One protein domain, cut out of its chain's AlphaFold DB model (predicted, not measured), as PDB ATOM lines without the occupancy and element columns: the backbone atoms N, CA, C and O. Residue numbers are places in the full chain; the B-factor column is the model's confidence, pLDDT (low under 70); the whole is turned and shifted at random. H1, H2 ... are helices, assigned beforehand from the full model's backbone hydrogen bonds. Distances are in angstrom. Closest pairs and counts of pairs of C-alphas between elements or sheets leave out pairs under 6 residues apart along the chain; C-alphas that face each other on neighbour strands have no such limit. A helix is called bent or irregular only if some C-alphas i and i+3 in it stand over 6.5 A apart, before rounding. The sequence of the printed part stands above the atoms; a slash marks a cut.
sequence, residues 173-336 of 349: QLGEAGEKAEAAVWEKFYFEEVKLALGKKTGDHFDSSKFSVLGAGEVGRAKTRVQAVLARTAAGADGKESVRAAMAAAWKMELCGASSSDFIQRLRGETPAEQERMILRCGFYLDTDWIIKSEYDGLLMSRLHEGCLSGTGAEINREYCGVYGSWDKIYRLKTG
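Overview. This is residues 173 to 336 of the 349 residues of an uncharacterized protein of Elusimicrobia bacterium RIFOXYA2_FULL_58_8 (UniProt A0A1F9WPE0). Four helices or arms, H1b, H3, H4 and H6a, pack side by side as an up-and-down bundle, each running against the one before it in the chain; H2 and H5 pack on H6a near one end. At the other end the arm H6b leads away from the bundle to H1a and H7, two helices side by side that run opposite ways, both about perpendicular to H6b; H7 makes a corner with H6b, its residues 317 to 321 meeting residues 304 to 308 of H6b. The printed part has 164 residues with seven named helices, H1 to H7 in chain order, no named strand, and the class all helix. It is loose, with a radius of gyration of the C-alphas of 19.4 A, and elongated, spanning 59 by 33 by 28 A.

Along the chain. H6, residues 272 to 309, is the longest helix; by its hydrogen bonds it was assigned as one, but it is bent, with C-alphas 294 and 297 7.4 A apart. Its arms are H6a, residues 272 to 294, 31.7 A long from C-alpha 272 at (116.357, 105.988, 188.021), and H6b, residues 297 to 309. H1, residues 173 to 206, likewise assigned as one helix by its hydrogen bonds, is bent, with C-alphas 189 and 192 7.7 A apart; its arms are H1b, residues 192 to 206, and H1a, residues 173 to 189, with C-alpha 173 at (100.363, 122.033, 147.803). H2 is residues 209 to 214, H3 216 to 232 (24.5 A), H4 239 to 256, H5 260 to 268, and H7 316 to 335 (29.9 A), ending at (109.763, 117.888, 137.239). Irregular are H1a (C-alphas 185 and 188, 7.3 A), H2 (210 and 213, 7.3 A), H4 (250 and 253, 8.1 A) and, only just, H7 (316 and 319, 6.8 A).

Arrangement. H6 is the hub, touching five helices. H6a touches H4 at 6 degrees, opposite ways, closest at the C-alphas of Cys 282 and Leu 255, 4.7 A. With residues 284 to 292 alone it touches H1b, closest C-alphas Thr 288 and Thr 202, 6.1 A. H1b touches H3 at 15 degrees, opposite ways, closest C-alphas Gly 203 and Lys 223, 5.6 A. H6b and H7 touch, about perpendicular at 76 degrees, closest C-alphas Cys 308 and Asn 317, 5.9 A. Every O i to N i+4 pair is within hydrogen-bond range in H1b, H3, H5 and H6b; elsewhere 9 of 13 in H1a, 12 of 14 in H4, 18 of 19 in H6a, 15 of 16 in H7, and 0 of 2 in H2, where 2 of 3 O i to N i+3 pairs are.

Size, cuts and confidence. The farthest C-alphas, Gly 269 and Leu 333, are 61.0 A apart. The printed part has no cut and no long link. Mean pLDDT of the printed part is 78.2; 42 residues are under 70, among them 308 to 318 and 323 to 336.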
ATOM      1  N   GLN A 173     101.116 121.990 146.547       67.31
ATOM      2  CA  GLN A 173     100.363 122.033 147.803       67.31
ATOM      3  C   GLN A 173      98.854 122.160 147.569       67.31
ATOM      4  O   GLN A 173      98.077 121.514 148.264       67.31
ATOM      5  N   LEU A 174      98.425 122.945 146.575       65.75
ATOM      6  CA  LEU A 174      97.015 123.030 146.181       65.75
ATOM      7  C   LEU A 174      96.501 121.707 145.596       65.75
ATOM      8  O   LEU A 174      95.389 121.297 145.918       65.75
ATOM      9  N   GLY A 175      97.308 121.033 144.773       66.31
ATOM     10  CA  GLY A 175      97.001 119.702 144.249       66.31
ATOM     11  C   GLY A 175      96.886 118.654 145.358       66.31
ATOM     12  O   GLY A 175      95.858 118.000 145.467       66.31
ATOM     13  N   GLU A 176      97.885 118.572 146.239       65.69
ATOM     14  CA  GLU A 176      97.897 117.682 147.408       65.69
ATOM     15  C   GLU A 176      96.722 117.962 148.353       65.69
ATOM     16  O   GLU A 176      96.130 117.035 148.897       65.69
ATOM     17  N   ALA A 177      96.361 119.232 148.561       68.12
ATOM     18  CA  ALA A 177      95.200 119.598 149.367       68.12
ATOM     19  C   ALA A 177      93.885 119.137 148.719       68.12
ATOM     20  O   ALA A 177      93.013 118.627 149.421       68.12
ATOM     21  N   GLY A 178      93.758 119.276 147.394       70.00
ATOM     22  CA  GLY A 178      92.617 118.760 146.636       70.00
ATOM     23  C   GLY A 178      92.512 117.237 146.714       70.00
ATOM     24  O   GLY A 178      91.453 116.710 147.036       70.00
ATOM     25  N   GLU A 179      93.622 116.526 146.518       69.81
ATOM     26  CA  GLU A 179      93.666 115.066 146.627       69.81
ATOM     27  C   GLU A 179      93.359 114.565 148.039       69.81
ATOM     28  O   GLU A 179      92.621 113.596 148.190       69.81
ATOM     29  N   LYS A 180      93.871 115.231 149.081       70.69
ATOM     30  CA  LYS A 180      93.551 114.893 150.475       70.69
ATOM     31  C   LYS A 180      92.070 115.084 150.785       70.69
ATOM     32  O   LYS A 180      91.493 114.259 151.490       70.69
ATOM     33  N   ALA A 181      91.457 116.148 150.266       75.06
ATOM     34  CA  ALA A 181      90.027 116.380 150.430       75.06
ATOM     35  C   ALA A 181      89.201 115.277 149.749       75.06
ATOM     36  O   ALA A 181      88.280 114.745 150.364       75.06
ATOM     37  N   GLU A 182      89.573 114.880 148.530       74.75
ATOM     38  CA  GLU A 182      88.939 113.758 147.827       74.75
ATOM     39  C   GLU A 182      89.164 112.430 148.564       74.75
ATOM     40  O   GLU A 182      88.225 111.674 148.786       74.75
ATOM     41  N   ALA A 183      90.382 112.150 149.031       74.88
ATOM     42  CA  ALA A 183      90.695 110.940 149.787       74.88
ATOM     43  C   ALA A 183      89.873 110.819 151.078       74.88
ATOM     44  O   ALA A 183      89.432 109.720 151.418       74.88
ATOM     45  N   ALA A 184      89.608 111.936 151.764       77.44
ATOM     46  CA  ALA A 184      88.753 111.964 152.948       77.44
ATOM     47  C   ALA A 184      87.313 111.504 152.647       77.44
ATOM     48  O   ALA A 184      86.693 110.850 153.484       77.44
ATOM     49  N   VAL A 185      86.792 111.747 151.436       81.88
ATOM     50  CA  VAL A 185      85.478 111.226 151.004       81.88
ATOM     51  C   VAL A 185      85.472 109.694 150.983       81.88
ATOM     52  O   VAL A 185      84.479 109.060 151.349       81.88
ATOM     53  N   TRP A 186      86.595 109.087 150.601       80.69
ATOM     54  CA  TRP A 186      86.740 107.639 150.469       80.69
ATOM     55  C   TRP A 186      87.243 106.941 151.735       80.69
ATOM     56  O   TRP A 186      87.251 105.709 151.798       80.69
ATOM     57  N   GLU A 187      87.630 107.707 152.755       85.06
ATOM     58  CA  GLU A 187      88.225 107.212 153.997       85.06
ATOM     59  C   GLU A 187      87.401 106.087 154.619       85.06
ATOM     60  O   GLU A 187      87.937 105.038 154.967       85.06
ATOM     61  N   LYS A 188      86.077 106.258 154.693       86.12
ATOM     62  CA  LYS A 188      85.176 105.274 155.299       86.12
ATOM     63  C   LYS A 188      85.264 103.890 154.646       86.12
ATOM     64  O   LYS A 188      85.106 102.892 155.345       86.12
ATOM     65  N   PHE A 189      85.499 103.819 153.335       85.56
ATOM     66  CA  PHE A 189      85.595 102.549 152.610       85.56
ATOM     67  C   PHE A 189      86.903 101.818 152.915       85.56
ATOM     68  O   PHE A 189      86.894 100.603 153.089       85.56
ATOM     69  N   TYR A 190      88.004 102.560 153.040       87.44
ATOM     70  CA  TYR A 190      89.337 102.004 153.297       87.44
ATOM     71  C   TYR A 190      89.725 101.986 154.775       87.44
ATOM     72  O   TYR A 190      90.812 101.522 155.120       87.44
ATOM     73  N   PHE A 191      88.857 102.464 155.664       91.75
ATOM     74  CA  PHE A 191      89.189 102.683 157.067       91.75
ATOM     75  C   PHE A 191      89.719 101.425 157.766       91.75
ATOM     76  O   PHE A 191      90.728 101.482 158.467       91.75
ATOM     77  N   GLU A 192      89.097 100.266 157.540       92.38
ATOM     78  CA  GLU A 192      89.574  98.998 158.111       92.38
ATOM     79  C   GLU A 192      90.972  98.619 157.601       92.38
ATOM     80  O   GLU A 192      91.834  98.213 158.381       92.38
ATOM     81  N   GLU A 193      91.246  98.819 156.312       90.62
ATOM     82  CA  GLU A 193      92.559  98.542 155.723       90.62
ATOM     83  C   GLU A 193      93.640  99.501 156.235       90.62
ATOM     84  O   GLU A 193      94.779  99.086 156.484       90.62
ATOM     85  N   VAL A 194      93.286 100.774 156.434       91.81
ATOM     86  CA  VAL A 194      94.170 101.783 157.031       91.81
ATOM     87  C   VAL A 194      94.485 101.415 158.478       91.81
ATOM     88  O   VAL A 194      95.657 101.420 158.858       91.81
ATOM     89  N   LYS A 195      93.489 101.009 159.273       94.62
ATOM     90  CA  LYS A 195      93.703 100.545 160.653       94.62
ATOM     91  C   LYS A 195      94.638  99.341 160.720       94.62
ATOM     92  O   LYS A 195      95.544  99.328 161.550       94.62
ATOM     93  N   LEU A 196      94.465  98.353 159.843       93.50
ATOM     94  CA  LEU A 196      95.349  97.186 159.784       93.50
ATOM     95  C   LEU A 196      96.797  97.587 159.461       93.50
ATOM     96  O   LEU A 196      97.732  97.138 160.128       93.50
ATOM     97  N   ALA A 197      96.989  98.463 158.470       92.44
ATOM     98  CA  ALA A 197      98.315  98.940 158.083       92.44
ATOM     99  C   ALA A 197      98.978  99.780 159.186       92.44
ATOM    100  O   ALA A 197     100.165  99.605 159.476       92.44
ATOM    101  N   LEU A 198      98.202 100.643 159.839       93.38
ATOM    102  CA  LEU A 198      98.644 101.448 160.967       93.38
ATOM    103  C   LEU A 198      99.077 100.560 162.137       93.38
ATOM    104  O   LEU A 198     100.176 100.730 162.656       93.38
ATOM    105  N   GLY A 199      98.258  99.563 162.492       94.44
ATOM    106  CA  GLY A 199      98.562  98.605 163.551       94.44
ATOM    107  C   GLY A 199      99.855  97.829 163.299       94.44
ATOM    108  O   GLY A 199     100.633  97.603 164.230       94.44
ATOM    109  N   LYS A 200     100.120  97.463 162.037       93.81
ATOM    110  CA  LYS A 200     101.394  96.856 161.634       93.81
ATOM    111  C   LYS A 200     102.561  97.825 161.835       93.81
ATOM    112  O   LYS A 200     103.493  97.478 162.547       93.81
ATOM    113  N   LYS A 201     102.483  99.053 161.302       90.50
ATOM    114  CA  LYS A 201     103.548 100.066 161.456       90.50
ATOM    115  C   LYS A 201     103.872 100.360 162.922       90.50
ATOM    116  O   LYS A 201     105.039 100.386 163.296       90.50
ATOM    117  N   THR A 202     102.855 100.534 163.764       89.00
ATOM    118  CA  THR A 202     103.052 100.730 165.209       89.00
ATOM    119  C   THR A 202     103.677  99.508 165.876       89.00
ATOM    120  O   THR A 202     104.534  99.647 166.743       89.00
ATOM    121  N   GLY A 203     103.279  98.300 165.459       90.69
ATOM    122  CA  GLY A 203     103.834  97.052 165.973       90.69
ATOM    123  C   GLY A 203     105.312  96.890 165.624       90.69
ATOM    124  O   GLY A 203     106.104  96.602 166.518       90.69
ATOM    125  N   ASP A 204     105.674  97.134 164.366       87.69
ATOM    126  CA  ASP A 204     107.055  97.083 163.879       87.69
ATOM    127  C   ASP A 204     107.923  98.141 164.591       87.69
ATOM    128  O   ASP A 204     109.056  97.869 164.983       87.69
ATOM    129  N   HIS A 205     107.375  99.337 164.849       83.75
ATOM    130  CA  HIS A 205     108.070 100.390 165.602       83.75
ATOM    131  C   HIS A 205     108.392  99.976 167.046       83.75
ATOM    132  O   HIS A 205     109.463 100.296 167.574       83.75
ATOM    133  N   PHE A 206     107.501  99.220 167.690       87.31
ATOM    134  CA  PHE A 206     107.713  98.722 169.052       87.31
ATOM    135  C   PHE A 206     108.753  97.595 169.141       87.31
ATOM    136  O   PHE A 206     109.241  97.330 170.237       87.31
ATOM    137  N   ASP A 207     109.127  96.965 168.022       87.06
ATOM    138  CA  ASP A 207     110.249  96.012 167.966       87.06
ATOM    139  C   ASP A 207     111.622  96.689 167.903       87.06
ATOM    140  O   ASP A 207     112.653  96.015 167.937       87.06
ATOM    141  N   SER A 208     111.665  98.022 167.827       79.12
ATOM    142  CA  SER A 208     112.925  98.756 167.860       79.12
ATOM    143  C   SER A 208     113.680  98.541 169.178       79.12
ATOM    144  O   SER A 208     113.103  98.360 170.256       79.12
ATOM    145  N   SER A 209     115.012  98.623 169.108       73.81
ATOM    146  CA  SER A 209     115.901  98.442 170.264       73.81
ATOM    147  C   SER A 209     115.590  99.396 171.424       73.81
ATOM    148  O   SER A 209     115.841  99.043 172.578       73.81
ATOM    149  N   LYS A 210     114.969 100.551 171.137       76.50
ATOM    150  CA  LYS A 210     114.492 101.542 172.115       76.50
ATOM    151  C   LYS A 210     113.618 100.917 173.209       76.50
ATOM    152  O   LYS A 210     113.749 101.295 174.367       76.50
ATOM    153  N   PHE A 211     112.753  99.956 172.874       77.50
ATOM    154  CA  PHE A 211     111.812  99.361 173.835       77.50
ATOM    155  C   PHE A 211     112.310  98.063 174.484       77.50
ATOM    156  O   PHE A 211     111.619  97.494 175.331       77.50
ATOM    157  N   SER A 212     113.520  97.604 174.145       79.19
ATOM    158  CA  SER A 212     114.084  96.351 174.674       79.19
ATOM    159  C   SER A 212     114.179  96.325 176.207       79.19
ATOM    160  O   SER A 212     113.926  95.286 176.818       79.19
ATOM    161  N   VAL A 213     114.431  97.481 176.836       76.56
ATOM    162  CA  VAL A 213     114.515  97.676 178.298       76.56
ATOM    163  C   VAL A 213     113.213  97.296 179.022       76.56
ATOM    164  O   VAL A 213     113.235  96.820 180.161       76.56
ATOM    165  N   LEU A 214     112.058  97.448 178.369       80.31
ATOM    166  CA  LEU A 214     110.762  97.093 178.955       80.31
ATOM    167  C   LEU A 214     110.525  95.575 178.987       80.31
ATOM    168  O   LEU A 214     109.772  95.083 179.832       80.31
ATOM    169  N   GLY A 215     111.222  94.832 178.125       90.75
ATOM    170  CA  GLY A 215     111.106  93.388 177.974       90.75
ATOM    171  C   GLY A 215     109.944  92.960 177.071       90.75
ATOM    172  O   GLY A 215     108.919  93.635 176.951       90.75
ATOM    173  N   ALA A 216     110.089  91.781 176.458       92.12
ATOM    174  CA  ALA A 216     109.163  91.271 175.441       92.12
ATOM    175  C   ALA A 216     107.706  91.158 175.925       92.12
ATOM    176  O   ALA A 216     106.778  91.405 175.159       92.12
ATOM    177  N   GLY A 217     107.487  90.826 177.202       95.00
ATOM    178  CA  GLY A 217     106.139  90.726 177.764       95.00
ATOM    179  C   GLY A 217     105.411  92.071 177.834       95.00
ATOM    180  O   GLY A 217     104.203  92.130 177.622       95.00
ATOM    181  N   GLU A 218     106.130  93.157 178.116       93.56
ATOM    182  CA  GLU A 218     105.542  94.494 178.193       93.56
ATOM    183  C   GLU A 218     105.282  95.067 176.794       93.56
ATOM    184  O   GLU A 218     104.173  95.525 176.518       93.56
ATOM    185  N   VAL A 219     106.251  94.915 175.886       93.69
ATOM    186  CA  VAL A 219     106.108  95.257 174.462       93.69
ATOM    187  C   VAL A 219     104.940  94.495 173.827       93.69
ATOM    188  O   VAL A 219     104.096  95.090 173.157       93.69
ATOM    189  N   GLY A 220     104.825  93.191 174.092       95.31
ATOM    190  CA  GLY A 220     103.724  92.364 173.599       95.31
ATOM    191  C   GLY A 220     102.355  92.865 174.063       95.31
ATOM    192  O   GLY A 220     101.433  92.973 173.257       95.31
ATOM    193  N   ARG A 221     102.218  93.257 175.339       94.88
ATOM    194  CA  ARG A 221     100.973  93.858 175.850       94.88
ATOM    195  C   ARG A 221     100.653  95.190 175.174       94.88
ATOM    196  O   ARG A 221      99.488  95.427 174.858       94.88
ATOM    197  N   ALA A 222     101.657  96.033 174.932       94.25
ATOM    198  CA  ALA A 222     101.466  97.305 174.242       94.25
ATOM    199  C   ALA A 222     100.938  97.099 172.813       94.25
ATOM    200  O   ALA A 222      99.938  97.710 172.435       94.25
ATOM    201  N   LYS A 223     101.527  96.165 172.056       95.75
ATOM    202  CA  LYS A 223     101.056  95.797 170.710       95.75
ATOM    203  C   LYS A 223      99.617  95.288 170.712       95.75
ATOM    204  O   LYS A 223      98.794  95.772 169.938       95.75
ATOM    205  N   THR A 224      99.293  94.352 171.606       95.69
ATOM    206  CA  THR A 224      97.927  93.818 171.748       95.69
ATOM    207  C   THR A 224      96.931  94.931 172.056       95.69
ATOM    208  O   THR A 224      95.836  94.953 171.497       95.69
ATOM    209  N   ARG A 225      97.309  95.886 172.912       94.62
ATOM    210  CA  ARG A 225      96.451  97.021 173.255       94.62
ATOM    211  C   ARG A 225      96.206  97.932 172.056       94.62
ATOM    212  O   ARG A 225      95.051  98.265 171.817       94.62
ATOM    213  N   VAL A 226      97.235  98.272 171.277       95.06
ATOM    214  CA  VAL A 226      97.081  99.048 170.031       95.06
ATOM    215  C   VAL A 226      96.118  98.349 169.074       95.06
ATOM    216  O   VAL A 226      95.155  98.961 168.619       95.06
ATOM    217  N   GLN A 227      96.312  97.050 168.834       95.88
ATOM    218  CA  GLN A 227      95.437  96.264 167.960       95.88
ATOM    219  C   GLN A 227      93.988  96.239 168.465       95.88
ATOM    220  O   GLN A 227      93.058  96.439 167.689       95.88
ATOM    221  N   ALA A 228      93.782  96.077 169.775       95.81
ATOM    222  CA  ALA A 228      92.451  96.109 170.376       95.81
ATOM    223  C   ALA A 228      91.778  97.489 170.261       95.81
ATOM    224  O   ALA A 228      90.568  97.565 170.037       95.81
ATOM    225  N   VAL A 229      92.538  98.583 170.398       95.56
ATOM    226  CA  VAL A 229      92.027  99.948 170.200       95.56
ATOM    227  C   VAL A 229      91.630 100.164 168.743       95.56
ATOM    228  O   VAL A 229      90.530 100.650 168.485       95.56
ATOM    229  N   LEU A 230      92.468  99.758 167.790       95.81
ATOM    230  CA  LEU A 230      92.164  99.885 166.365       95.81
ATOM    231  C   LEU A 230      90.924  99.061 165.996       95.81
ATOM    232  O   LEU A 230      89.985  99.598 165.414       95.81
ATOM    233  N   ALA A 231      90.847  97.799 166.424       94.25
ATOM    234  CA  ALA A 231      89.719  96.918 166.122       94.25
ATOM    235  C   ALA A 231      88.354  97.507 166.531       94.25
ATOM    236  O   ALA A 231      87.376  97.342 165.809       94.25
ATOM    237  N   ARG A 232      88.286  98.233 167.657       94.12
ATOM    238  CA  ARG A 232      87.040  98.853 168.151       94.12
ATOM    239  C   ARG A 232      86.793 100.283 167.662       94.12
ATOM    240  O   ARG A 232      85.716 100.819 167.908       94.12
ATOM    241  N   THR A 233      87.785 100.933 167.057       94.56
ATOM    242  CA  THR A 233      87.629 102.312 166.579       94.56
ATOM    243  C   THR A 233      86.798 102.318 165.303       94.56
ATOM    244  O   THR A 233      87.081 101.553 164.382       94.56
ATOM    245  N   ALA A 234      85.793 103.191 165.242       88.69
ATOM    246  CA  ALA A 234      85.016 103.471 164.037       88.69
ATOM    247  C   ALA A 234      85.509 104.765 163.367       88.69
ATOM    248  O   ALA A 234      86.071 105.621 164.045       88.69
ATOM    249  N   ALA A 235      85.269 104.916 162.061       77.31
ATOM    250  CA  ALA A 235      85.784 106.042 161.270       77.31
ATOM    251  C   ALA A 235      85.282 107.423 161.736       77.31
ATOM    252  O   ALA A 235      85.927 108.427 161.472       77.31
ATOM    253  N   GLY A 236      84.142 107.503 162.433       76.94
ATOM    254  CA  GLY A 236      83.560 108.795 162.807       76.94
ATOM    255  C   GLY A 236      83.318 109.691 161.580       76.94
ATOM    256  O   GLY A 236      82.916 109.194 160.529       76.94
ATOM    257  N   ALA A 237      83.533 111.002 161.740       77.81
ATOM    258  CA  ALA A 237      83.559 111.982 160.642       77.81
ATOM    259  C   ALA A 237      84.981 112.262 160.113       77.81
ATOM    260  O   ALA A 237      85.126 112.821 159.034       77.81
ATOM    261  N   ASP A 238      85.994 111.890 160.897       85.62
ATOM    262  CA  ASP A 238      87.421 111.974 160.590       85.62
ATOM    263  C   ASP A 238      88.069 110.747 161.243       85.62
ATOM    264  O   ASP A 238      88.119 110.628 162.479       85.62
ATOM    265  N   GLY A 239      88.487 109.788 160.422       89.31
ATOM    266  CA  GLY A 239      89.035 108.522 160.890       89.31
ATOM    267  C   GLY A 239      90.377 108.693 161.590       89.31
ATOM    268  O   GLY A 239      90.621 108.035 162.608       89.31
ATOM    269  N   LYS A 240      91.214 109.624 161.119       91.25
ATOM    270  CA  LYS A 240      92.497 109.962 161.747       91.25
ATOM    271  C   LYS A 240      92.276 110.445 163.172       91.25
ATOM    272  O   LYS A 240      92.852 109.884 164.109       91.25
ATOM    273  N   GLU A 241      91.419 111.444 163.360       91.81
ATOM    274  CA  GLU A 241      91.155 111.997 164.686       91.81
ATOM    275  C   GLU A 241      90.414 110.997 165.580       91.81
ATOM    276  O   GLU A 241      90.721 110.892 166.769       91.81
ATOM    277  N   SER A 242      89.528 110.171 165.014       93.62
ATOM    278  CA  SER A 242      88.862 109.090 165.751       93.62
ATOM    279  C   SER A 242      89.867 108.087 166.329       93.62
ATOM    280  O   SER A 242      89.775 107.721 167.505       93.62
ATOM    281  N   VAL A 243      90.872 107.676 165.547       93.88
ATOM    282  CA  VAL A 243      91.943 106.782 166.019       93.88
ATOM    283  C   VAL A 243      92.823 107.472 167.061       93.88
ATOM    284  O   VAL A 243      93.134 106.864 168.089       93.88
ATOM    285  N   ARG A 244      93.189 108.743 166.861       93.38
ATOM    286  CA  ARG A 244      93.994 109.505 167.833       93.38
ATOM    287  C   ARG A 244      93.278 109.660 169.169       93.38
ATOM    288  O   ARG A 244      93.862 109.366 170.214       93.38
ATOM    289  N   ALA A 245      92.007 110.047 169.144       92.31
ATOM    290  CA  ALA A 245      91.181 110.173 170.337       92.31
ATOM    291  C   ALA A 245      91.036 108.827 171.061       92.31
ATOM    292  O   ALA A 245      91.199 108.761 172.283       92.31
ATOM    293  N   ALA A 246      90.811 107.735 170.321       94.00
ATOM    294  CA  ALA A 246      90.719 106.394 170.890       94.00
ATOM    295  C   ALA A 246      92.037 105.936 171.539       94.00
ATOM    296  O   ALA A 246      92.009 105.343 172.621       94.00
ATOM    297  N   MET A 247      93.190 106.242 170.930       93.56
ATOM    298  CA  MET A 247      94.509 105.971 171.515       93.56
ATOM    299  C   MET A 247      94.753 106.811 172.767       93.56
ATOM    300  O   MET A 247      95.171 106.272 173.791       93.56
ATOM    301  N   ALA A 248      94.449 108.109 172.730       90.12
ATOM    302  CA  ALA A 248      94.593 108.981 173.890       90.12
ATOM    303  C   ALA A 248      93.742 108.495 175.071       90.12
ATOM    304  O   ALA A 248      94.263 108.325 176.177       90.12
ATOM    305  N   ALA A 249      92.470 108.179 174.822       91.50
ATOM    306  CA  ALA A 249      91.560 107.639 175.827       91.50
ATOM    307  C   ALA A 249      92.008 106.271 176.360       91.50
ATOM    308  O   ALA A 249      91.778 105.960 177.526       91.50
ATOM    309  N   ALA A 250      92.656 105.451 175.526       89.75
ATOM    310  CA  ALA A 250      93.068 104.120 175.928       89.75
ATOM    311  C   ALA A 250      94.136 104.146 177.018       89.75
ATOM    312  O   ALA A 250      94.026 103.341 177.932       89.75
ATOM    313  N   TRP A 251      95.164 104.992 176.921       88.81
ATOM    314  CA  TRP A 251      96.343 104.871 177.798       88.81
ATOM    315  C   TRP A 251      97.179 106.137 178.021       88.81
ATOM    316  O   TRP A 251      98.136 106.071 178.790       88.81
ATOM    317  N   LYS A 252      96.840 107.301 177.439       83.94
ATOM    318  CA  LYS A 252      97.625 108.536 177.660       83.94
ATOM    319  C   LYS A 252      97.723 108.870 179.145       83.94
ATOM    320  O   LYS A 252      98.816 109.058 179.665       83.94
ATOM    321  N   MET A 253      96.579 108.906 179.827       85.56
ATOM    322  CA  MET A 253      96.512 109.236 181.254       85.56
ATOM    323  C   MET A 253      97.289 108.230 182.110       85.56
ATOM    324  O   MET A 253      98.021 108.611 183.021       85.56
ATOM    325  N   GLU A 254      97.171 106.942 181.789       87.38
ATOM    326  CA  GLU A 254      97.855 105.856 182.497       87.38
ATOM    327  C   GLU A 254      99.383 105.989 182.384       87.38
ATOM    328  O   GLU A 254     100.088 105.997 183.398       87.38
ATOM    329  N   LEU A 255      99.893 106.153 181.159       82.06
ATOM    330  CA  LEU A 255     101.326 106.081 180.867       82.06
ATOM    331  C   LEU A 255     102.040 107.427 181.004       82.06
ATOM    332  O   LEU A 255     103.157 107.471 181.506       82.06
ATOM    333  N   CYS A 256     101.393 108.514 180.588       73.50
ATOM    334  CA  CYS A 256     101.971 109.856 180.512       73.50
ATOM    335  C   CYS A 256     101.356 110.852 181.506       73.50
ATOM    336  O   CYS A 256     101.833 111.976 181.597       73.50
ATOM    337  N   GLY A 257     100.301 110.488 182.243       74.56
ATOM    338  CA  GLY A 257      99.625 111.407 183.163       74.56
ATOM    339  C   GLY A 257      98.743 112.452 182.472       74.56
ATOM    340  O   GLY A 257      98.567 112.461 181.251       74.56
ATOM    341  N   ALA A 258      98.158 113.332 183.285       70.62
ATOM    342  CA  ALA A 258      97.258 114.392 182.820       70.62
ATOM    343  C   ALA A 258      97.991 115.503 182.059       70.62
ATOM    344  O   ALA A 258      97.431 116.156 181.178       70.62
ATOM    345  N   SER A 259      99.246 115.736 182.432       65.12
ATOM    346  CA  SER A 259     100.086 116.812 181.925       65.12
ATOM    347  C   SER A 259     101.559 116.456 182.098       65.12
ATOM    348  O   SER A 259     101.912 115.577 182.884       65.12
ATOM    349  N   SER A 260     102.435 117.192 181.416       56.56
ATOM    350  CA  SER A 260     103.880 117.022 181.571       56.56
ATOM    351  C   SER A 260     104.341 117.273 183.013       56.56
ATOM    352  O   SER A 260     105.256 116.604 183.478       56.56
ATOM    353  N   SER A 261     103.705 118.188 183.757       58.03
ATOM    354  CA  SER A 261     104.043 118.423 185.168       58.03
ATOM    355  C   SER A 261     103.664 117.241 186.063       58.03
ATOM    356  O   SER A 261     104.477 116.844 186.894       58.03
ATOM    357  N   ASP A 262     102.487 116.648 185.852       66.81
ATOM    358  CA  ASP A 262     102.049 115.419 186.533       66.81
ATOM    359  C   ASP A 262     103.008 114.253 186.237       66.81
ATOM    360  O   ASP A 262     103.481 113.570 187.147       66.81
ATOM    361  N   PHE A 263     103.413 114.086 184.975       61.91
ATOM    362  CA  PHE A 263     104.392 113.068 184.593       61.91
ATOM    363  C   PHE A 263     105.751 113.254 185.281       61.91
ATOM    364  O   PHE A 263     106.281 112.317 185.875       61.91
ATOM    365  N   ILE A 264     106.304 114.471 185.253       57.75
ATOM    366  CA  ILE A 264     107.583 114.788 185.907       57.75
ATOM    367  C   ILE A 264     107.490 114.587 187.423       57.75
ATOM    368  O   ILE A 264     108.441 114.107 188.040       57.75
ATOM    369  N   GLN A 265     106.359 114.934 188.041       68.75
ATOM    370  CA  GLN A 265     106.145 114.708 189.467       68.75
ATOM    371  C   GLN A 265     106.141 113.214 189.808       68.75
ATOM    372  O   GLN A 265     106.777 112.827 190.787       68.75
ATOM    373  N   ARG A 266     105.503 112.381 188.976       70.31
ATOM    374  CA  ARG A 266     105.529 110.917 189.115       70.31
ATOM    375  C   ARG A 266     106.948 110.359 188.979       70.31
ATOM    376  O   ARG A 266     107.357 109.574 189.821       70.31
ATOM    377  N   LEU A 267     107.728 110.821 187.997       65.31
ATOM    378  CA  LEU A 267     109.123 110.386 187.815       65.31
ATOM    379  C   LEU A 267     109.999 110.689 189.039       65.31
ATOM    380  O   LEU A 267     110.797 109.853 189.453       65.31
ATOM    381  N   ARG A 268     109.845 111.869 189.652       61.88
ATOM    382  CA  ARG A 268     110.662 112.289 190.808       61.88
ATOM    383  C   ARG A 268     110.504 111.398 192.042       61.88
ATOM    384  O   ARG A 268     111.389 111.418 192.892       61.88
ATOM    385  N   GLY A 269     109.396 110.666 192.155       75.12
ATOM    386  CA  GLY A 269     109.152 109.728 193.253       75.12
ATOM    387  C   GLY A 269     109.826 108.365 193.078       75.12
ATOM    388  O   GLY A 269     109.829 107.578 194.018       75.12
ATOM    389  N   GLU A 270     110.395 108.091 191.903       81.56
ATOM    390  CA  GLU A 270     110.830 106.755 191.501       81.56
ATOM    391  C   GLU A 270     112.351 106.624 191.386       81.56
ATOM    392  O   GLU A 270     113.089 107.605 191.257       81.56
ATOM    393  N   THR A 271     112.833 105.380 191.397       75.81
ATOM    394  CA  THR A 271     114.252 105.075 191.151       75.81
ATOM    395  C   THR A 271     114.647 105.392 189.700       75.81
ATOM    396  O   THR A 271     113.797 105.297 188.816       75.81
ATOM    397  N   PRO A 272     115.927 105.692 189.394       70.81
ATOM    398  CA  PRO A 272     116.357 105.988 188.021       70.81
ATOM    399  C   PRO A 272     115.990 104.906 186.991       70.81
ATOM    400  O   PRO A 272     115.573 105.224 185.881       70.81
ATOM    401  N   ALA A 273     116.081 103.628 187.374       69.81
ATOM    402  CA  ALA A 273     115.700 102.516 186.505       69.81
ATOM    403  C   ALA A 273     114.191 102.509 186.202       69.81
ATOM    404  O   ALA A 273     113.783 102.242 185.074       69.81
ATOM    405  N   GLU A 274     113.350 102.828 187.187       82.62
ATOM    406  CA  GLU A 274     111.904 102.916 186.970       82.62
ATOM    407  C   GLU A 274     111.519 104.193 186.210       82.62
ATOM    408  O   GLU A 274     110.640 104.143 185.353       82.62
ATOM    409  N   GLN A 275     112.229 105.308 186.419       68.25
ATOM    410  CA  GLN A 275     112.055 106.530 185.626       68.25
ATOM    411  C   GLN A 275     112.257 106.265 184.128       68.25
ATOM    412  O   GLN A 275     111.432 106.675 183.310       68.25
ATOM    413  N   GLU A 276     113.314 105.536 183.760       71.06
ATOM    414  CA  GLU A 276     113.575 105.138 182.373       71.06
ATOM    415  C   GLU A 276     112.434 104.277 181.807       71.06
ATOM    416  O   GLU A 276     111.912 104.558 180.724       71.06
ATOM    417  N   ARG A 277     111.968 103.274 182.565       76.75
ATOM    418  CA  ARG A 277     110.829 102.436 182.157       76.75
ATOM    419  C   ARG A 277     109.548 103.252 181.989       76.75
ATOM    420  O   ARG A 277     108.812 103.040 181.028       76.75
ATOM    421  N   MET A 278     109.275 104.205 182.878       77.69
ATOM    422  CA  MET A 278     108.122 105.103 182.780       77.69
ATOM    423  C   MET A 278     108.181 106.000 181.538       77.69
ATOM    424  O   MET A 278     107.168 106.158 180.855       77.69
ATOM    425  N   ILE A 279     109.358 106.540 181.205       73.44
ATOM    426  CA  ILE A 279     109.577 107.320 179.977       73.44
ATOM    427  C   ILE A 279     109.301 106.457 178.744       73.44
ATOM    428  O   ILE A 279     108.543 106.868 177.865       73.44
ATOM    429  N   LEU A 280     109.849 105.242 178.696       74.56
ATOM    430  CA  LEU A 280     109.640 104.328 177.573       74.56
ATOM    431  C   LEU A 280     108.172 103.898 177.443       74.56
ATOM    432  O   LEU A 280     107.642 103.861 176.336       74.56
ATOM    433  N   ARG A 281     107.475 103.660 178.559       82.31
ATOM    434  CA  ARG A 281     106.030 103.391 178.573       82.31
ATOM    435  C   ARG A 281     105.231 104.544 177.984       82.31
ATOM    436  O   ARG A 281     104.408 104.316 177.102       82.31
ATOM    437  N   CYS A 282     105.484 105.776 178.425       76.19
ATOM    438  CA  CYS A 282     104.853 106.951 177.822       76.19
ATOM    439  C   CYS A 282     105.206 107.074 176.325       76.19
ATOM    440  O   CYS A 282     104.353 107.428 175.508       76.19
ATOM    441  N   GLY A 283     106.421 106.664 175.949       76.44
ATOM    442  CA  GLY A 283     106.873 106.532 174.567       76.44
ATOM    443  C   GLY A 283     105.979 105.654 173.687       76.44
ATOM    444  O   GLY A 283     105.797 105.998 172.526       76.44
ATOM    445  N   PHE A 284     105.336 104.596 174.203       82.75
ATOM    446  CA  PHE A 284     104.367 103.826 173.406       82.75
ATOM    447  C   PHE A 284     103.205 104.694 172.914       82.75
ATOM    448  O   PHE A 284     102.808 104.593 171.753       82.75
ATOM    449  N   TYR A 285     102.666 105.559 173.778       82.62
ATOM    450  CA  TYR A 285     101.584 106.468 173.406       82.62
ATOM    451  C   TYR A 285     102.078 107.570 172.462       82.62
ATOM    452  O   TYR A 285     101.467 107.780 171.415       82.62
ATOM    453  N   LEU A 286     103.175 108.251 172.814       74.38
ATOM    454  CA  LEU A 286     103.700 109.375 172.031       74.38
ATOM    455  C   LEU A 286     104.120 108.943 170.623       74.38
ATOM    456  O   LEU A 286     103.750 109.596 169.648       74.38
ATOM    457  N   ASP A 287     104.820 107.814 170.508       78.00
ATOM    458  CA  ASP A 287     105.250 107.292 169.216       78.00
ATOM    459  C   ASP A 287     104.040 106.814 168.393       78.00
ATOM    460  O   ASP A 287     104.002 107.029 167.185       78.00
ATOM    461  N   THR A 288     103.006 106.240 169.024       80.25
ATOM    462  CA  THR A 288     101.761 105.872 168.322       80.25
ATOM    463  C   THR A 288     101.019 107.102 167.791       80.25
ATOM    464  O   THR A 288     100.625 107.106 166.628       80.25
ATOM    465  N   ASP A 289     100.840 108.155 168.602       80.00
ATOM    466  CA  ASP A 289     100.213 109.414 168.155       80.00
ATOM    467  C   ASP A 289     101.012 110.053 167.013       80.00
ATOM    468  O   ASP A 289     100.422 110.515 166.037       80.00
ATOM    469  N   TRP A 290     102.347 110.023 167.091       77.50
ATOM    470  CA  TRP A 290     103.209 110.500 166.014       77.50
ATOM    471  C   TRP A 290     103.030 109.688 164.726       77.50
ATOM    472  O   TRP A 290     102.786 110.289 163.683       77.50
ATOM    473  N   ILE A 291     103.069 108.349 164.793       77.50
ATOM    474  CA  ILE A 291     102.853 107.472 163.628       77.50
ATOM    475  C   ILE A 291     101.482 107.747 162.998       77.50
ATOM    476  O   ILE A 291     101.375 107.836 161.781       77.50
ATOM    477  N   ILE A 292     100.426 107.919 163.797       80.75
ATOM    478  CA  ILE A 292      99.097 108.246 163.258       80.75
ATOM    479  C   ILE A 292      99.121 109.602 162.547       80.75
ATOM    480  O   ILE A 292      98.600 109.735 161.442       80.75
ATOM    481  N   LYS A 293      99.738 110.623 163.151       78.44
ATOM    482  CA  LYS A 293      99.833 111.955 162.541       78.44
ATOM    483  C   LYS A 293     100.563 111.935 161.203       78.44
ATOM    484  O   LYS A 293     100.099 112.605 160.278       78.44
ATOM    485  N   SER A 294     101.677 111.208 161.123       71.12
ATOM    486  CA  SER A 294     102.584 111.221 159.976       71.12
ATOM    487  C   SER A 294     102.201 110.232 158.876       71.12
ATOM    488  O   SER A 294     102.367 110.549 157.701       71.12
ATOM    489  N   GLU A 295     101.680 109.057 159.227       80.06
ATOM    490  CA  GLU A 295     101.505 107.954 158.275       80.06
ATOM    491  C   GLU A 295     100.061 107.776 157.803       80.06
ATOM    492  O   GLU A 295      99.858 107.232 156.723       80.06
ATOM    493  N   TYR A 296      99.055 108.207 158.573       86.25
ATOM    494  CA  TYR A 296      97.651 107.886 158.287       86.25
ATOM    495  C   TYR A 296      97.212 108.311 156.879       86.25
ATOM    496  O   TYR A 296      96.709 107.488 156.115       86.25
ATOM    497  N   ASP A 297      97.473 109.568 156.512       80.06
ATOM    498  CA  ASP A 297      97.067 110.111 155.212       80.06
ATOM    499  C   ASP A 297      97.800 109.384 154.073       80.06
ATOM    500  O   ASP A 297      97.203 109.039 153.057       80.06
ATOM    501  N   GLY A 298      99.082 109.059 154.267       78.06
ATOM    502  CA  GLY A 298      99.865 108.285 153.300       78.06
ATOM    503  C   GLY A 298      99.364 106.847 153.138       78.06
ATOM    504  O   GLY A 298      99.308 106.333 152.021       78.06
ATOM    505  N   LEU A 299      98.953 106.200 154.233       84.75
ATOM    506  CA  LEU A 299      98.355 104.864 154.205       84.75
ATOM    507  C   LEU A 299      97.020 104.866 153.459       84.75
ATOM    508  O   LEU A 299      96.798 103.990 152.626       84.75
ATOM    509  N   LEU A 300      96.160 105.854 153.718       83.94
ATOM    510  CA  LEU A 300      94.887 106.014 153.018       83.94
ATOM    511  C   LEU A 300      95.099 106.208 151.509       83.94
ATOM    512  O   LEU A 300      94.513 105.481 150.706       83.94
ATOM    513  N   MET A 301      96.009 107.108 151.126       76.69
ATOM    514  CA  MET A 301      96.366 107.345 149.721       76.69
ATOM    515  C   MET A 301      96.936 106.090 149.047       76.69
ATOM    516  O   MET A 301      96.626 105.809 147.888       76.69
ATOM    517  N   SER A 302      97.733 105.295 149.770       78.50
ATOM    518  CA  SER A 302      98.264 104.022 149.265       78.50
ATOM    519  C   SER A 302      97.149 103.021 148.960       78.50
ATOM    520  O   SER A 302      97.178 102.392 147.905       78.50
ATOM    521  N   ARG A 303      96.143 102.896 149.837       82.12
ATOM    522  CA  ARG A 303      94.999 101.990 149.622       82.12
ATOM    523  C   ARG A 303      94.125 102.418 148.457       82.12
ATOM    524  O   ARG A 303      93.797 101.592 147.608       82.12
ATOM    525  N   LEU A 304      93.844 103.713 148.355       76.94
ATOM    526  CA  LEU A 304      93.128 104.276 147.213       76.94
ATOM    527  C   LEU A 304      93.858 103.997 145.896       76.94
ATOM    528  O   LEU A 304      93.249 103.612 144.898       76.94
ATOM    529  N   HIS A 305      95.183 104.131 145.900       73.44
ATOM    530  CA  HIS A 305      95.984 103.846 144.722       73.44
ATOM    531  C   HIS A 305      96.037 102.355 144.366       73.44
ATOM    532  O   HIS A 305      95.889 102.003 143.198       73.44
ATOM    533  N   GLU A 306      96.220 101.468 145.344       72.12
ATOM    534  CA  GLU A 306      96.164 100.016 145.128       72.12
ATOM    535  C   GLU A 306      94.797  99.595 144.563       72.12
ATOM    536  O   GLU A 306      94.729  98.815 143.609       72.12
ATOM    537  N   GLY A 307      93.709 100.173 145.080       70.56
ATOM    538  CA  GLY A 307      92.354  99.982 144.564       70.56
ATOM    539  C   GLY A 307      92.154 100.516 143.140       70.56
ATOM    540  O   GLY A 307      91.336  99.973 142.398       70.56
ATOM    541  N   CYS A 308      92.908 101.544 142.739       69.12
ATOM    542  CA  CYS A 308      92.930 102.071 141.374       69.12
ATOM    543  C   CYS A 308      93.672 101.133 140.402       69.12
ATOM    544  O   CYS A 308      93.185 100.862 139.305       69.12
ATOM    545  N   LEU A 309      94.838 100.612 140.804       66.19
ATOM    546  CA  LEU A 309      95.684  99.757 139.960       66.19
ATOM    547  C   LEU A 309      95.136  98.337 139.779       66.19
ATOM    548  O   LEU A 309      95.297  97.741 138.718       66.19
ATOM    549  N   SER A 310      94.518  97.774 140.816       60.28
ATOM    550  CA  SER A 310      94.104  96.365 140.830       60.28
ATOM    551  C   SER A 310      92.872  96.062 139.967       60.28
ATOM    552  O   SER A 310      92.554  94.892 139.766       60.28
ATOM    553  N   GLY A 311      92.167  97.078 139.450       53.78
ATOM    554  CA  GLY A 311      90.970  96.921 138.608       53.78
ATOM    555  C   GLY A 311      89.766  96.255 139.300       53.78
ATOM    556  O   GLY A 311      88.688  96.179 138.717       53.78
ATOM    557  N   THR A 312      89.934  95.784 140.537       47.50
ATOM    558  CA  THR A 312      88.921  95.135 141.381       47.50
ATOM    559  C   THR A 312      88.171  96.131 142.267       47.50
ATOM    560  O   THR A 312      87.120  95.798 142.812       47.50
ATOM    561  N   GLY A 313      88.666  97.367 142.372       48.97
ATOM    562  CA  GLY A 313      87.963  98.491 142.969       48.97
ATOM    563  C   GLY A 313      86.957  99.092 141.992       48.97
ATOM    564  O   GLY A 313      87.334  99.738 141.018       48.97
ATOM    565  N   ALA A 314      85.681  98.832 142.271       52.03
ATOM    566  CA  ALA A 314      84.487  99.278 141.563       52.03
ATOM    567  C   ALA A 314      84.478 100.777 141.200       52.03
ATOM    568  O   ALA A 314      85.249 101.567 141.728       52.03
ATOM    569  N   GLU A 315      83.535 101.150 140.332       58.41
ATOM    570  CA  GLU A 315      83.102 102.497 139.910       58.41
ATOM    571  C   GLU A 315      83.465 103.673 140.850       58.41
ATOM    572  O   GLU A 315      83.956 104.695 140.378       58.41
ATOM    573  N   ILE A 316      83.327 103.463 142.161       61.75
ATOM    574  CA  ILE A 316      83.855 104.236 143.300       61.75
ATOM    575  C   ILE A 316      85.275 104.809 143.062       61.75
ATOM    576  O   ILE A 316      85.473 106.015 143.115       61.75
ATOM    577  N   ASN A 317      86.280 103.999 142.724       68.38
ATOM    578  CA  ASN A 317      87.667 104.486 142.621       68.38
ATOM    579  C   ASN A 317      87.964 105.265 141.328       68.38
ATOM    580  O   ASN A 317      89.013 105.901 141.224       68.38
ATOM    581  N   ARG A 318      87.084 105.207 140.317       69.38
ATOM    582  CA  ARG A 318      87.352 105.769 138.982       69.38
ATOM    583  C   ARG A 318      87.497 107.292 139.021       69.38
ATOM    584  O   ARG A 318      88.344 107.834 138.311       69.38
ATOM    585  N   GLU A 319      86.694 107.962 139.842       71.50
ATOM    586  CA  GLU A 319      86.745 109.419 140.005       71.50
ATOM    587  C   GLU A 319      88.063 109.849 140.657       71.50
ATOM    588  O   GLU A 319      88.773 110.697 140.112       71.50
ATOM    589  N   TYR A 320      88.469 109.164 141.729       74.31
ATOM    590  CA  TYR A 320      89.766 109.374 142.370       74.31
ATOM    591  C   TYR A 320      90.945 109.127 141.407       74.31
ATOM    592  O   TYR A 320      91.851 109.956 141.310       74.31
ATOM    593  N   CYS A 321      90.919 108.037 140.626       73.19
ATOM    594  CA  CYS A 321      91.945 107.748 139.613       73.19
ATOM    595  C   CYS A 321      92.097 108.885 138.586       73.19
ATOM    596  O   CYS A 321      93.209 109.169 138.139       73.19
ATOM    597  N   GLY A 322      90.991 109.528 138.196       71.00
ATOM    598  CA  GLY A 322      90.998 110.650 137.255       71.00
ATOM    599  C   GLY A 322      91.667 111.902 137.824       71.00
ATOM    600  O   GLY A 322      92.455 112.549 137.124       71.00
ATOM    601  N   VAL A 323      91.394 112.218 139.094       69.44
ATOM    602  CA  VAL A 323      92.033 113.333 139.812       69.44
ATOM    603  C   VAL A 323      93.535 113.078 139.954       69.44
ATOM    604  O   VAL A 323      94.336 113.877 139.464       69.44
ATOM    605  N   TYR A 324      93.914 111.922 140.500       68.69
ATOM    606  CA  TYR A 324      95.316 111.560 140.722       68.69
ATOM    607  C   TYR A 324      96.122 111.481 139.414       68.69
ATOM    608  O   TYR A 324      97.221 112.019 139.309       68.69
ATOM    609  N   GLY A 325      95.562 110.879 138.359       67.94
ATOM    610  CA  GLY A 325      96.224 110.817 137.050       67.94
ATOM    611  C   GLY A 325      96.445 112.197 136.420       67.94
ATOM    612  O   GLY A 325      97.431 112.412 135.710       67.94
ATOM    613  N   SER A 326      95.557 113.157 136.694       64.88
ATOM    614  CA  SER A 326      95.722 114.542 136.242       64.88
ATOM    615  C   SER A 326      96.855 115.245 136.993       64.88
ATOM    616  O   SER A 326      97.654 115.944 136.367       64.88
ATOM    617  N   TRP A 327      96.961 115.030 138.304       65.81
ATOM    618  CA  TRP A 327      98.045 115.566 139.123       65.81
ATOM    619  C   TRP A 327      99.407 114.951 138.765       65.81
ATOM    620  O   TRP A 327     100.342 115.704 138.496       65.81
ATOM    621  N   ASP A 328      99.510 113.623 138.621       66.88
ATOM    622  CA  ASP A 328     100.761 112.943 138.227       66.88
ATOM    623  C   ASP A 328     101.241 113.435 136.852       66.88
ATOM    624  O   ASP A 328     102.419 113.730 136.641       66.88
ATOM    625  N   LYS A 329     100.314 113.646 135.909       62.44
ATOM    626  CA  LYS A 329     100.641 114.236 134.605       62.44
ATOM    627  C   LYS A 329     101.201 115.655 134.734       62.44
ATOM    628  O   LYS A 329     102.167 115.984 134.043       62.44
ATOM    629  N   ILE A 330     100.614 116.499 135.585       58.12
ATOM    630  CA  ILE A 330     101.124 117.853 135.851       58.12
ATOM    631  C   ILE A 330     102.516 117.776 136.488       58.12
ATOM    632  O   ILE A 330     103.419 118.479 136.035       58.12
ATOM    633  N   TYR A 331     102.705 116.898 137.475       54.69
ATOM    634  CA  TYR A 331     103.982 116.672 138.148       54.69
ATOM    635  C   TYR A 331     105.072 116.262 137.147       54.69
ATOM    636  O   TYR A 331     106.063 116.979 136.995       54.69
ATOM    637  N   ARG A 332     104.855 115.187 136.376       57.62
ATOM    638  CA  ARG A 332     105.822 114.666 135.391       57.62
ATOM    639  C   ARG A 332     106.220 115.698 134.348       57.62
ATOM    640  O   ARG A 332     107.400 115.841 134.036       57.62
ATOM    641  N   LEU A 333     105.247 116.441 133.813       52.00
ATOM    642  CA  LEU A 333     105.502 117.480 132.811       52.00
ATOM    643  C   LEU A 333     106.381 118.623 133.344       52.00
ATOM    644  O   LEU A 333     106.953 119.362 132.543       52.00
ATOM    645  N   LYS A 334     106.472 118.802 134.667       49.69
ATOM    646  CA  LYS A 334     107.167 119.928 135.303       49.69
ATOM    647  C   LYS A 334     108.483 119.546 135.956       49.69
ATOM    648  O   LYS A 334     109.436 120.312 135.863       49.69
ATOM    649  N   THR A 335     108.549 118.377 136.579       46.97
ATOM    650  CA  THR A 335     109.763 117.888 137.239       46.97
ATOM    651  C   THR A 335     110.644 117.075 136.294       46.97
ATOM    652  O   THR A 335     111.836 116.924 136.548       46.97
ATOM    653  N   GLY A 336     110.076 116.541 135.204       43.47
ATOM    654  CA  GLY A 336     110.737 115.541 134.363       43.47
ATOM    655  C   GLY A 336     110.951 114.202 135.080       43.47
ATOM    656  O   GLY A 336     111.666 113.347 134.561       43.47
TER     657      GLY A 336